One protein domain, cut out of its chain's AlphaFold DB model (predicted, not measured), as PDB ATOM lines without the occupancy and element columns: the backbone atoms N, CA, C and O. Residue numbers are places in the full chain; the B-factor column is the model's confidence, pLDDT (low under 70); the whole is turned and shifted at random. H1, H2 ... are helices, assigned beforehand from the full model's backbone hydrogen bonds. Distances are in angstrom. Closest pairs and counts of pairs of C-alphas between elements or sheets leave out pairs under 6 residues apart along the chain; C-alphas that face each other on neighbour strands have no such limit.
ATOM      1  N   ASN A 552       4.533  45.658   2.848       86.75
ATOM      2  CA  ASN A 552       4.004  44.558   3.662       86.75
ATOM      3  C   ASN A 552       2.583  44.115   3.265       86.75
ATOM      4  O   ASN A 552       2.047  43.193   3.874       86.75
ATOM      5  N   ASP A 553       1.957  44.771   2.286       90.50
ATOM      6  CA  ASP A 553       0.667  44.383   1.715       90.50
ATOM      7  C   ASP A 553       0.871  44.065   0.229       90.50
ATOM      8  O   ASP A 553       0.913  44.951  -0.629       90.50
ATOM      9  N   ALA A 554       1.028  42.773  -0.070       91.19
ATOM     10  CA  ALA A 554       1.319  42.288  -1.414       91.19
ATOM     11  C   ALA A 554       0.256  42.722  -2.437       91.19
ATOM     12  O   ALA A 554       0.592  43.110  -3.554       91.19
ATOM     13  N   CYS A 555      -1.020  42.726  -2.040       88.88
ATOM     14  CA  CYS A 555      -2.130  43.159  -2.887       88.88
ATOM     15  C   CYS A 555      -2.006  44.643  -3.255       88.88
ATOM     16  O   CYS A 555      -2.098  45.003  -4.428       88.88
ATOM     17  N   MET A 556      -1.760  45.501  -2.264       90.38
ATOM     18  CA  MET A 556      -1.562  46.935  -2.475       90.38
ATOM     19  C   MET A 556      -0.346  47.242  -3.340       90.38
ATOM     20  O   MET A 556      -0.428  48.073  -4.246       90.38
ATOM     21  N   LEU A 557       0.782  46.582  -3.059       94.69
ATOM     22  CA  LEU A 557       2.017  46.778  -3.807       94.69
ATOM     23  C   LEU A 557       1.836  46.391  -5.276       94.69
ATOM     24  O   LEU A 557       2.245  47.141  -6.165       94.69
ATOM     25  N   VAL A 558       1.201  45.247  -5.535       93.44
ATOM     26  CA  VAL A 558       0.955  44.767  -6.896       93.44
ATOM     27  C   VAL A 558      -0.009  45.689  -7.641       93.44
ATOM     28  O   VAL A 558       0.317  46.104  -8.750       93.44
ATOM     29  N   ASP A 559      -1.133  46.087  -7.041       91.44
ATOM     30  CA  ASP A 559      -2.075  47.024  -7.674       91.44
ATOM     31  C   ASP A 559      -1.412  48.367  -8.007       91.44
ATOM     32  O   ASP A 559      -1.617  48.930  -9.087       91.44
ATOM     33  N   ALA A 560      -0.599  48.894  -7.088       93.62
ATOM     34  CA  ALA A 560       0.190  50.095  -7.317       93.62
ATOM     35  C   ALA A 560       1.133  49.907  -8.517       93.62
ATOM     36  O   ALA A 560       1.138  50.728  -9.433       93.62
ATOM     37  N   CYS A 561       1.872  48.796  -8.567       95.25
ATOM     38  CA  CYS A 561       2.792  48.474  -9.658       95.25
ATOM     39  C   CYS A 561       2.081  48.299 -11.008       95.25
ATOM     40  O   CYS A 561       2.558  48.818 -12.019       95.25
ATOM     41  N   VAL A 562       0.913  47.652 -11.037       93.75
ATOM     42  CA  VAL A 562       0.077  47.542 -12.241       93.75
ATOM     43  C   VAL A 562      -0.311  48.933 -12.750       93.75
ATOM     44  O   VAL A 562      -0.143  49.215 -13.936       93.75
ATOM     45  N   ASN A 563      -0.739  49.844 -11.870       92.50
ATOM     46  CA  ASN A 563      -1.071  51.218 -12.258       92.50
ATOM     47  C   ASN A 563       0.130  51.974 -12.850       92.50
ATOM     48  O   ASN A 563      -0.017  52.661 -13.863       92.50
ATOM     49  N   VAL A 564       1.330  51.821 -12.281       93.62
ATOM     50  CA  VAL A 564       2.555  52.416 -12.848       93.62
ATOM     51  C   VAL A 564       2.860  51.824 -14.227       93.62
ATOM     52  O   VAL A 564       3.181  52.557 -15.166       93.62
ATOM     53  N   ARG A 565       2.749  50.498 -14.364       94.56
ATOM     54  CA  ARG A 565       3.021  49.772 -15.610       94.56
ATOM     55  C   ARG A 565       2.085  50.201 -16.738       94.56
ATOM     56  O   ARG A 565       2.538  50.385 -17.872       94.56
ATOM     57  N   LEU A 566       0.799  50.381 -16.436       91.19
ATOM     58  CA  LEU A 566      -0.201  50.876 -17.384       91.19
ATOM     59  C   LEU A 566       0.083  52.319 -17.835       91.19
ATOM     60  O   LEU A 566      -0.284  52.684 -18.946       91.19
ATOM     61  N   ASN A 567       0.814  53.099 -17.032       90.50
ATOM     62  CA  ASN A 567       1.208  54.481 -17.328       90.50
ATOM     63  C   ASN A 567       2.656  54.610 -17.848       90.50
ATOM     64  O   ASN A 567       3.317  55.632 -17.664       90.50
ATOM     65  N   GLY A 568       3.150  53.576 -18.537       89.88
ATOM     66  CA  GLY A 568       4.307  53.693 -19.434       89.88
ATOM     67  C   GLY A 568       5.673  53.319 -18.853       89.88
ATOM     68  O   GLY A 568       6.677  53.474 -19.547       89.88
ATOM     69  N   ILE A 569       5.753  52.801 -17.623       93.94
ATOM     70  CA  ILE A 569       7.011  52.242 -17.095       93.94
ATOM     71  C   ILE A 569       7.111  50.763 -17.461       93.94
ATOM     72  O   ILE A 569       6.239  49.981 -17.106       93.94
ATOM     73  N   GLU A 570       8.184  50.366 -18.142       95.44
ATOM     74  CA  GLU A 570       8.459  48.959 -18.472       95.44
ATOM     75  C   GLU A 570       8.580  48.085 -17.214       95.44
ATOM     76  O   GLU A 570       9.143  48.522 -16.208       95.44
ATOM     77  N   ALA A 571       8.115  46.834 -17.294       95.88
ATOM     78  CA  ALA A 571       8.070  45.908 -16.162       95.88
ATOM     79  C   ALA A 571       9.443  45.708 -15.491       95.88
ATOM     80  O   ALA A 571       9.556  45.851 -14.278       95.88
ATOM     81  N   GLU A 572      10.508  45.485 -16.265       96.25
ATOM     82  CA  GLU A 572      11.863  45.318 -15.714       96.25
ATOM     83  C   GLU A 572      12.380  46.584 -15.017       96.25
ATOM     84  O   GLU A 572      12.966  46.521 -13.938       96.25
ATOM     85  N   LYS A 573      12.108  47.770 -15.578       95.44
ATOM     86  CA  LYS A 573      12.462  49.043 -14.926       95.44
ATOM     87  C   LYS A 573      11.677  49.234 -13.633       95.44
ATOM     88  O   LYS A 573      12.238  49.697 -12.644       95.44
ATOM     89  N   LEU A 574      10.394  48.877 -13.636       95.62
ATOM     90  CA  LEU A 574       9.542  48.920 -12.453       95.62
ATOM     91  C   LEU A 574      10.068  47.984 -11.360       95.62
ATOM     92  O   LEU A 574      10.183  48.409 -10.215       95.62
ATOM     93  N   ARG A 575      10.461  46.757 -11.717       96.81
ATOM     94  CA  ARG A 575      11.066  45.789 -10.797       96.81
ATOM     95  C   ARG A 575      12.301  46.359 -10.097       96.81
ATOM     96  O   ARG A 575      12.394  46.271  -8.876       96.81
ATOM     97  N   VAL A 576      13.208  46.992 -10.848       97.06
ATOM     98  CA  VAL A 576      14.397  47.664 -10.286       97.06
ATOM     99  C   VAL A 576      13.996  48.816  -9.359       97.06
ATOM    100  O   VAL A 576      14.483  48.881  -8.238       97.06
ATOM    101  N   LEU A 577      13.073  49.688  -9.779       96.25
ATOM    102  CA  LEU A 577      12.617  50.824  -8.965       96.25
ATOM    103  C   LEU A 577      11.980  50.390  -7.636       96.25
ATOM    104  O   LEU A 577      12.179  51.047  -6.615       96.25
ATOM    105  N   VAL A 578      11.206  49.304  -7.644       96.44
ATOM    106  CA  VAL A 578      10.563  48.749  -6.444       96.44
ATOM    107  C   VAL A 578      11.602  48.111  -5.517       96.44
ATOM    108  O   VAL A 578      11.564  48.358  -4.309       96.44
ATOM    109  N   ALA A 579      12.572  47.381  -6.076       97.00
ATOM    110  CA  ALA A 579      13.689  46.817  -5.321       97.00
ATOM    111  C   ALA A 579      14.563  47.908  -4.677       97.00
ATOM    112  O   ALA A 579      14.865  47.832  -3.485       97.00
ATOM    113  N   ASP A 580      14.893  48.966  -5.421       96.75
ATOM    114  CA  ASP A 580      15.649  50.128  -4.928       96.75
ATOM    115  C   ASP A 580      14.906  50.890  -3.817       96.75
ATOM    116  O   ASP A 580      15.528  51.560  -2.986       96.75
ATOM    117  N   ALA A 581      13.575  50.795  -3.796       95.88
ATOM    118  CA  ALA A 581      12.719  51.346  -2.752       95.88
ATOM    119  C   ALA A 581      12.497  50.386  -1.566       95.88
ATOM    120  O   ALA A 581      11.794  50.743  -0.621       95.88
ATOM    121  N   GLY A 582      13.111  49.198  -1.585       95.75
ATOM    122  CA  GLY A 582      13.116  48.254  -0.469       95.75
ATOM    123  C   GLY A 582      11.937  47.281  -0.422       95.75
ATOM    124  O   GLY A 582      11.624  46.790   0.662       95.75
ATOM    125  N   ALA A 583      11.284  46.994  -1.553       96.56
ATOM    126  CA  ALA A 583      10.227  45.983  -1.645       96.56
ATOM    127  C   ALA A 583      10.519  44.922  -2.721       96.56
ATOM    128  O   ALA A 583      11.265  45.167  -3.667       96.56
ATOM    129  N   ASP A 584       9.911  43.741  -2.585       96.25
ATOM    130  CA  ASP A 584      10.077  42.615  -3.513       96.25
ATOM    131  C   ASP A 584       8.785  42.379  -4.313       96.25
ATOM    132  O   ASP A 584       7.820  41.785  -3.826       96.25
ATOM    133  N   LEU A 585       8.764  42.876  -5.555       95.88
ATOM    134  CA  LEU A 585       7.614  42.744  -6.454       95.88
ATOM    135  C   LEU A 585       7.348  41.285  -6.855       95.88
ATOM    136  O   LEU A 585       6.191  40.889  -6.988       95.88
ATOM    137  N   ASP A 586       8.395  40.478  -7.034       95.56
ATOM    138  CA  ASP A 586       8.251  39.078  -7.433       95.56
ATOM    139  C   ASP A 586       7.596  38.261  -6.319       95.56
ATOM    140  O   ASP A 586       6.723  37.433  -6.586       95.56
ATOM    141  N   ALA A 587       8.030  38.476  -5.074       95.25
ATOM    142  CA  ALA A 587       7.424  37.847  -3.907       95.25
ATOM    143  C   ALA A 587       5.952  38.261  -3.772       95.25
ATOM    144  O   ALA A 587       5.083  37.396  -3.704       95.25
ATOM    145  N   ALA A 588       5.659  39.562  -3.864       95.00
ATOM    146  CA  ALA A 588       4.293  40.064  -3.762       95.00
ATOM    147  C   ALA A 588       3.360  39.493  -4.846       95.00
ATOM    148  O   ALA A 588       2.237  39.096  -4.542       95.00
ATOM    149  N   LEU A 589       3.814  39.384  -6.101       93.75
ATOM    150  CA  LEU A 589       3.027  38.768  -7.178       93.75
ATOM    151  C   LEU A 589       2.688  37.301  -6.883       93.75
ATOM    152  O   LEU A 589       1.553  36.877  -7.116       93.75
ATOM    153  N   ARG A 590       3.643  36.528  -6.350       93.19
ATOM    154  CA  ARG A 590       3.399  35.134  -5.945       93.19
ATOM    155  C   ARG A 590       2.419  35.056  -4.779       93.19
ATOM    156  O   ARG A 590       1.509  34.234  -4.839       93.19
ATOM    157  N   ASP A 591       2.562  35.924  -3.782       92.56
ATOM    158  CA  ASP A 591       1.692  35.952  -2.603       92.56
ATOM    159  C   ASP A 591       0.240  36.276  -2.977       92.56
ATOM    160  O   ASP A 591      -0.680  35.586  -2.540       92.56
ATOM    161  N   VAL A 592       0.016  37.281  -3.838       90.50
ATOM    162  CA  VAL A 592      -1.333  37.626  -4.320       90.50
ATOM    163  C   VAL A 592      -1.952  36.460  -5.086       90.50
ATOM    164  O   VAL A 592      -3.115  36.119  -4.856       90.50
ATOM    165  N   TYR A 593      -1.178  35.818  -5.965       88.50
ATOM    166  CA  TYR A 593      -1.655  34.656  -6.705       88.50
ATOM    167  C   TYR A 593      -2.018  33.503  -5.760       88.50
ATOM    168  O   TYR A 593      -3.151  33.025  -5.800       88.50
ATOM    169  N   GLN A 594      -1.119  33.114  -4.852       89.44
ATOM    170  CA  GLN A 594      -1.366  32.053  -3.870       89.44
ATOM    171  C   GLN A 594      -2.592  32.352  -3.001       89.44
ATOM    172  O   GLN A 594      -3.427  31.474  -2.785       89.44
ATOM    173  N   TRP A 595      -2.754  33.599  -2.551       86.88
ATOM    174  CA  TRP A 595      -3.922  34.012  -1.777       86.88
ATOM    175  C   TRP A 595      -5.222  33.886  -2.579       86.88
ATOM    176  O   TRP A 595      -6.234  33.410  -2.055       86.88
ATOM    177  N   SER A 596      -5.204  34.257  -3.861       86.44
ATOM    178  CA  SER A 596      -6.358  34.090  -4.753       86.44
ATOM    179  C   SER A 596      -6.726  32.616  -4.957       86.44
ATOM    180  O   SER A 596      -7.912  32.282  -4.993       86.44
ATOM    181  N   GLU A 597      -5.737  31.713  -5.015       85.94
ATOM    182  CA  GLU A 597      -5.990  30.272  -5.093       85.94
ATOM    183  C   GLU A 597      -6.603  29.746  -3.792       85.94
ATOM    184  O   GLU A 597      -7.632  29.072  -3.834       85.94
ATOM    185  N   LEU A 598      -6.014  30.098  -2.644       86.94
ATOM    186  CA  LEU A 598      -6.463  29.656  -1.319       86.94
ATOM    187  C   LEU A 598      -7.884  30.123  -0.988       86.94
ATOM    188  O   LEU A 598      -8.630  29.417  -0.313       86.94
ATOM    189  N   THR A 599      -8.265  31.309  -1.461       83.94
ATOM    190  CA  THR A 599      -9.593  31.889  -1.220       83.94
ATOM    191  C   THR A 599     -10.627  31.512  -2.283       83.94
ATOM    192  O   THR A 599     -11.785  31.906  -2.160       83.94
ATOM    193  N   GLY A 600     -10.240  30.750  -3.314       82.38
ATOM    194  CA  GLY A 600     -11.124  30.398  -4.430       82.38
ATOM    195  C   GLY A 600     -11.505  31.592  -5.314       82.38
ATOM    196  O   GLY A 600     -12.484  31.520  -6.048       82.38
ATOM    197  N   ARG A 601     -10.735  32.683  -5.254       81.06
ATOM    198  CA  ARG A 601     -10.976  33.958  -5.947       81.06
ATOM    199  C   ARG A 601     -10.017  34.168  -7.120       81.06
ATOM    200  O   ARG A 601      -9.661  35.298  -7.436       81.06
ATOM    201  N   LYS A 602      -9.581  33.095  -7.792       75.88
ATOM    202  CA  LYS A 602      -8.690  33.208  -8.967       75.88
ATOM    203  C   LYS A 602      -9.287  34.083 -10.074       75.88
ATOM    204  O   LYS A 602      -8.553  34.765 -10.776       75.88
ATOM    205  N   GLU A 603     -10.613  34.083 -10.201       71.56
ATOM    206  CA  GLU A 603     -11.351  34.922 -11.154       71.56
ATOM    207  C   GLU A 603     -11.284  36.424 -10.804       71.56
ATOM    208  O   GLU A 603     -11.496  37.260 -11.676       71.56
ATOM    209  N   GLU A 604     -10.946  36.779  -9.556       68.12
ATOM    210  CA  GLU A 604     -10.747  38.166  -9.106       68.12
ATOM    211  C   GLU A 604      -9.318  38.680  -9.383       68.12
ATOM    212  O   GLU A 604      -9.036  39.864  -9.183       68.12
ATOM    213  N   VAL A 605      -8.400  37.823  -9.854       75.56
ATOM    214  CA  VAL A 605      -7.051  38.246 -10.257       75.56
ATOM    215  C   VAL A 605      -7.156  39.081 -11.529       75.56
ATOM    216  O   VAL A 605      -7.502  38.568 -12.591       75.56
ATOM    217  N   SER A 606      -6.834  40.372 -11.430       78.94
ATOM    218  CA  SER A 606      -6.939  41.290 -12.567       78.94
ATOM    219  C   SER A 606      -6.039  40.876 -13.741       78.94
ATOM    220  O   SER A 606      -4.906  40.425 -13.556       78.94
ATOM    221  N   GLU A 607      -6.514  41.095 -14.971       85.62
ATOM    222  CA  GLU A 607      -5.738  40.876 -16.205       85.62
ATOM    223  C   GLU A 607      -4.401  41.641 -16.179       85.62
ATOM    224  O   GLU A 607      -3.366  41.135 -16.613       85.62
ATOM    225  N   GLY A 608      -4.399  42.846 -15.596       84.94
ATOM    226  CA  GLY A 608      -3.196  43.664 -15.438       84.94
ATOM    227  C   GLY A 608      -2.116  43.001 -14.579       84.94
ATOM    228  O   GLY A 608      -0.934  43.116 -14.903       84.94
ATOM    229  N   LEU A 609      -2.505  42.272 -13.528       89.44
ATOM    230  CA  LEU A 609      -1.576  41.509 -12.691       89.44
ATOM    231  C   LEU A 609      -0.967  40.344 -13.470       89.44
ATOM    232  O   LEU A 609       0.255  40.190 -13.474       89.44
ATOM    233  N   GLN A 610      -1.803  39.550 -14.147       88.81
ATOM    234  CA  GLN A 610      -1.346  38.399 -14.936       88.81
ATOM    235  C   GLN A 610      -0.343  38.841 -16.002       88.81
ATOM    236  O   GLN A 610       0.763  38.308 -16.073       88.81
ATOM    237  N   LYS A 611      -0.678  39.903 -16.738       91.88
ATOM    238  CA  LYS A 611       0.202  40.493 -17.743       91.88
ATOM    239  C   LYS A 611       1.528  40.975 -17.151       91.88
ATOM    240  O   LYS A 611       2.579  40.740 -17.741       91.88
ATOM    241  N   LEU A 612       1.507  41.635 -15.990       93.81
ATOM    242  CA  LEU A 612       2.736  42.081 -15.327       93.81
ATOM    243  C   LEU A 612       3.622  40.891 -14.923       93.81
ATOM    244  O   LEU A 612       4.832  40.938 -15.126       93.81
ATOM    245  N   ALA A 613       3.035  39.818 -14.393       92.56
ATOM    246  CA  ALA A 613       3.777  38.613 -14.028       92.56
ATOM    247  C   ALA A 613       4.377  37.898 -15.249       92.56
ATOM    248  O   ALA A 613       5.533  37.473 -15.201       92.56
ATOM    249  N   GLU A 614       3.629  37.813 -16.352       93.25
ATOM    250  CA  GLU A 614       4.106  37.262 -17.624       93.25
ATOM    251  C   GLU A 614       5.288  38.057 -18.186       93.25
ATOM    252  O   GLU A 614       6.304  37.468 -18.557       93.25
ATOM    253  N   GLU A 615       5.186  39.390 -18.207       94.25
ATOM    254  CA  GLU A 615       6.254  40.276 -18.682       94.25
ATOM    255  C   GLU A 615       7.542  40.149 -17.852       94.25
ATOM    256  O   GLU A 615       8.630  40.306 -18.401       94.25
ATOM    257  N   LEU A 616       7.424  39.822 -16.560       94.62
ATOM    258  CA  LEU A 616       8.547  39.567 -15.646       94.62
ATOM    259  C   LEU A 616       9.022  38.101 -15.648       94.62
ATOM    260  O   LEU A 616       9.949  37.744 -14.916       94.62
ATOM    261  N   GLY A 617       8.383  37.223 -16.429       93.38
ATOM    262  CA  GLY A 617       8.712  35.798 -16.487       93.38
ATOM    263  C   GLY A 617       8.415  35.027 -15.193       93.38
ATOM    264  O   GLY A 617       9.021  33.979 -14.943       93.38
ATOM    265  N   ILE A 618       7.500  35.522 -14.357       91.31
ATOM    266  CA  ILE A 618       7.127  34.892 -13.090       91.31
ATOM    267  C   ILE A 618       6.124  33.774 -13.374       91.31
ATOM    268  O   ILE A 618       4.990  34.009 -13.778       91.31
ATOM    269  N   LYS A 619       6.543  32.529 -13.135       85.50
ATOM    270  CA  LYS A 619       5.654  31.369 -13.214       85.50
ATOM    271  C   LYS A 619       4.921  31.176 -11.896       85.50
ATOM    272  O   LYS A 619       5.547  30.945 -10.859       85.50
ATOM    273  N   PHE A 620       3.598  31.205 -11.963       79.94
ATOM    274  CA  PHE A 620       2.726  30.748 -10.894       79.94
ATOM    275  C   PHE A 620       2.661  29.216 -10.927       79.94
ATOM    276  O   PHE A 620       1.728  28.627 -11.462       79.94
ATOM    277  N   ASN A 621       3.713  28.543 -10.463       62.53
ATOM    278  CA  ASN A 621       3.648  27.092 -10.329       62.53
ATOM    279  C   ASN A 621       2.674  26.759  -9.191       62.53
ATOM    280  O   ASN A 621       2.807  27.313  -8.098       62.53
ATOM    281  N   ALA A 622       1.735  25.840  -9.437       51.28
ATOM    282  CA  ALA A 622       1.051  25.156  -8.346       51.28
ATOM    283  C   ALA A 622       2.130  24.528  -7.443       51.28
ATOM    284  O   ALA A 622       3.115  24.011  -7.988       51.28
ATOM    285  N   PRO A 623       2.009  24.597  -6.105       46.59
ATOM    286  CA  PRO A 623       2.912  23.849  -5.244       46.59
ATOM    287  C   PRO A 623       2.877  22.388  -5.704       46.59
ATOM    288  O   PRO A 623       1.802  21.805  -5.821       46.59
ATOM    289  N   GLU A 624       4.041  21.841  -6.059       42.75
ATOM    290  CA  GLU A 624       4.164  20.408  -6.311       42.75
ATOM    291  C   GLU A 624       3.647  19.698  -5.057       42.75
ATOM    292  O   GLU A 624       4.112  20.012  -3.960       42.75
ATOM    293  N   ASP A 625       2.645  18.827  -5.225       42.19
ATOM    294  CA  ASP A 625       2.039  18.034  -4.153       42.19
ATOM    295  C   ASP A 625       3.146  17.422  -3.276       42.19
ATOM    296  O   ASP A 625       3.847  16.495  -3.696       42.19
ATOM    297  N   GLY A 626       3.324  17.986  -2.079       39.97
ATOM    298  CA  GLY A 626       4.312  17.588  -1.078       39.97
ATOM    299  C   GLY A 626       3.645  17.159   0.211       39.97
ATOM    300  O   GLY A 626       2.853  17.969   0.747       39.97
TER     301      GLY A 626
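AT A GLANCE: This is residues 552 to 626 of the 626 residues of an uncharacterized protein of Chondromyces apiculatus DSM 436 (UniProt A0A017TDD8). The model is a small cluster of four crossed helices: H1, H3 and H4 stand in a triangle, and H2 packs on the latter part of H1, near the places where H3 begins and H4 ends. H3 runs away from H1 and H2 along the longer axis, and after H4 a tail folds back beside H3, with residues 621 to 626 running out to the far end. The printed part has 75 residues with four named helices, in the order H1, H2, H3, H4, and no named strand; its class is all helix. It is compact, with a radius of gyration of the C-alphas of 12.2 A, yet elongated in outline, spanning 36 by 23 by 22 A.

IN THESE COORDINATES: Find C-alpha 554 at (1.319, 42.288, -1.414); from there H1, residues 554 to 566, runs 18.2 A to C-alpha 566 at (-0.201, 50.876, -17.384). Go on to H2, residues 571 to 580, which is 14.2 A long. H3, residues 585 to 598, is the longest helix at 19.9 A. H4, residues 607 to 615, is 12.3 A long and ends at C-alpha 615, at (6.254, 40.276, -18.682).

HOW THE PARTS SIT: Begin with residues 561 to 565 of H1, the part that touches H2: the closest C-alphas, those of Arg 565 and Ala 571, are 6.4 A apart, and the helices run opposite ways at a steep tilt of 49 degrees. Turn to residues 554 to 558 of H1, which touch H3; the closest C-alphas, those of Ala 554 and Ala 588, are 4.4 A apart, at a steep tilt of 61 degrees, opposite ways. H1 also touches H4, about perpendicular at 81 degrees, with the C-alphas of Val 562 and Gly 608 closest at 6.0 A. H2 and H3 only just touch, with 3 pairs of C-alphas within 8 A, and only at the corner by their link; the closest are Arg 575 and Leu 585, 6.3 A between C-alphas. H2 and H4 are close but not clearly touching, with the C-alphas of Ala 571 and Glu 615 closest at 6.4 A. H3 and H4 only just touch, with 3 pairs of C-alphas within 8 A, the closest being those of Leu 589 and Ala 613 at 6.9 A. In H1, H2, H3 and H4 every O i to N i+4 pair is within hydrogen-bond range.

THE WHOLE: The two C-alphas farthest apart, those of Gly 568 and Gly 626, are 40.5 A apart. The printed part has no cut; the links H1 to H2 and H2 to H3 are tight, and H3 to H4 is short. Look at the B-factor column for pLDDT under 70: you will find it at residue 604 and at residues 621 to 626, the last being the chain's last residue.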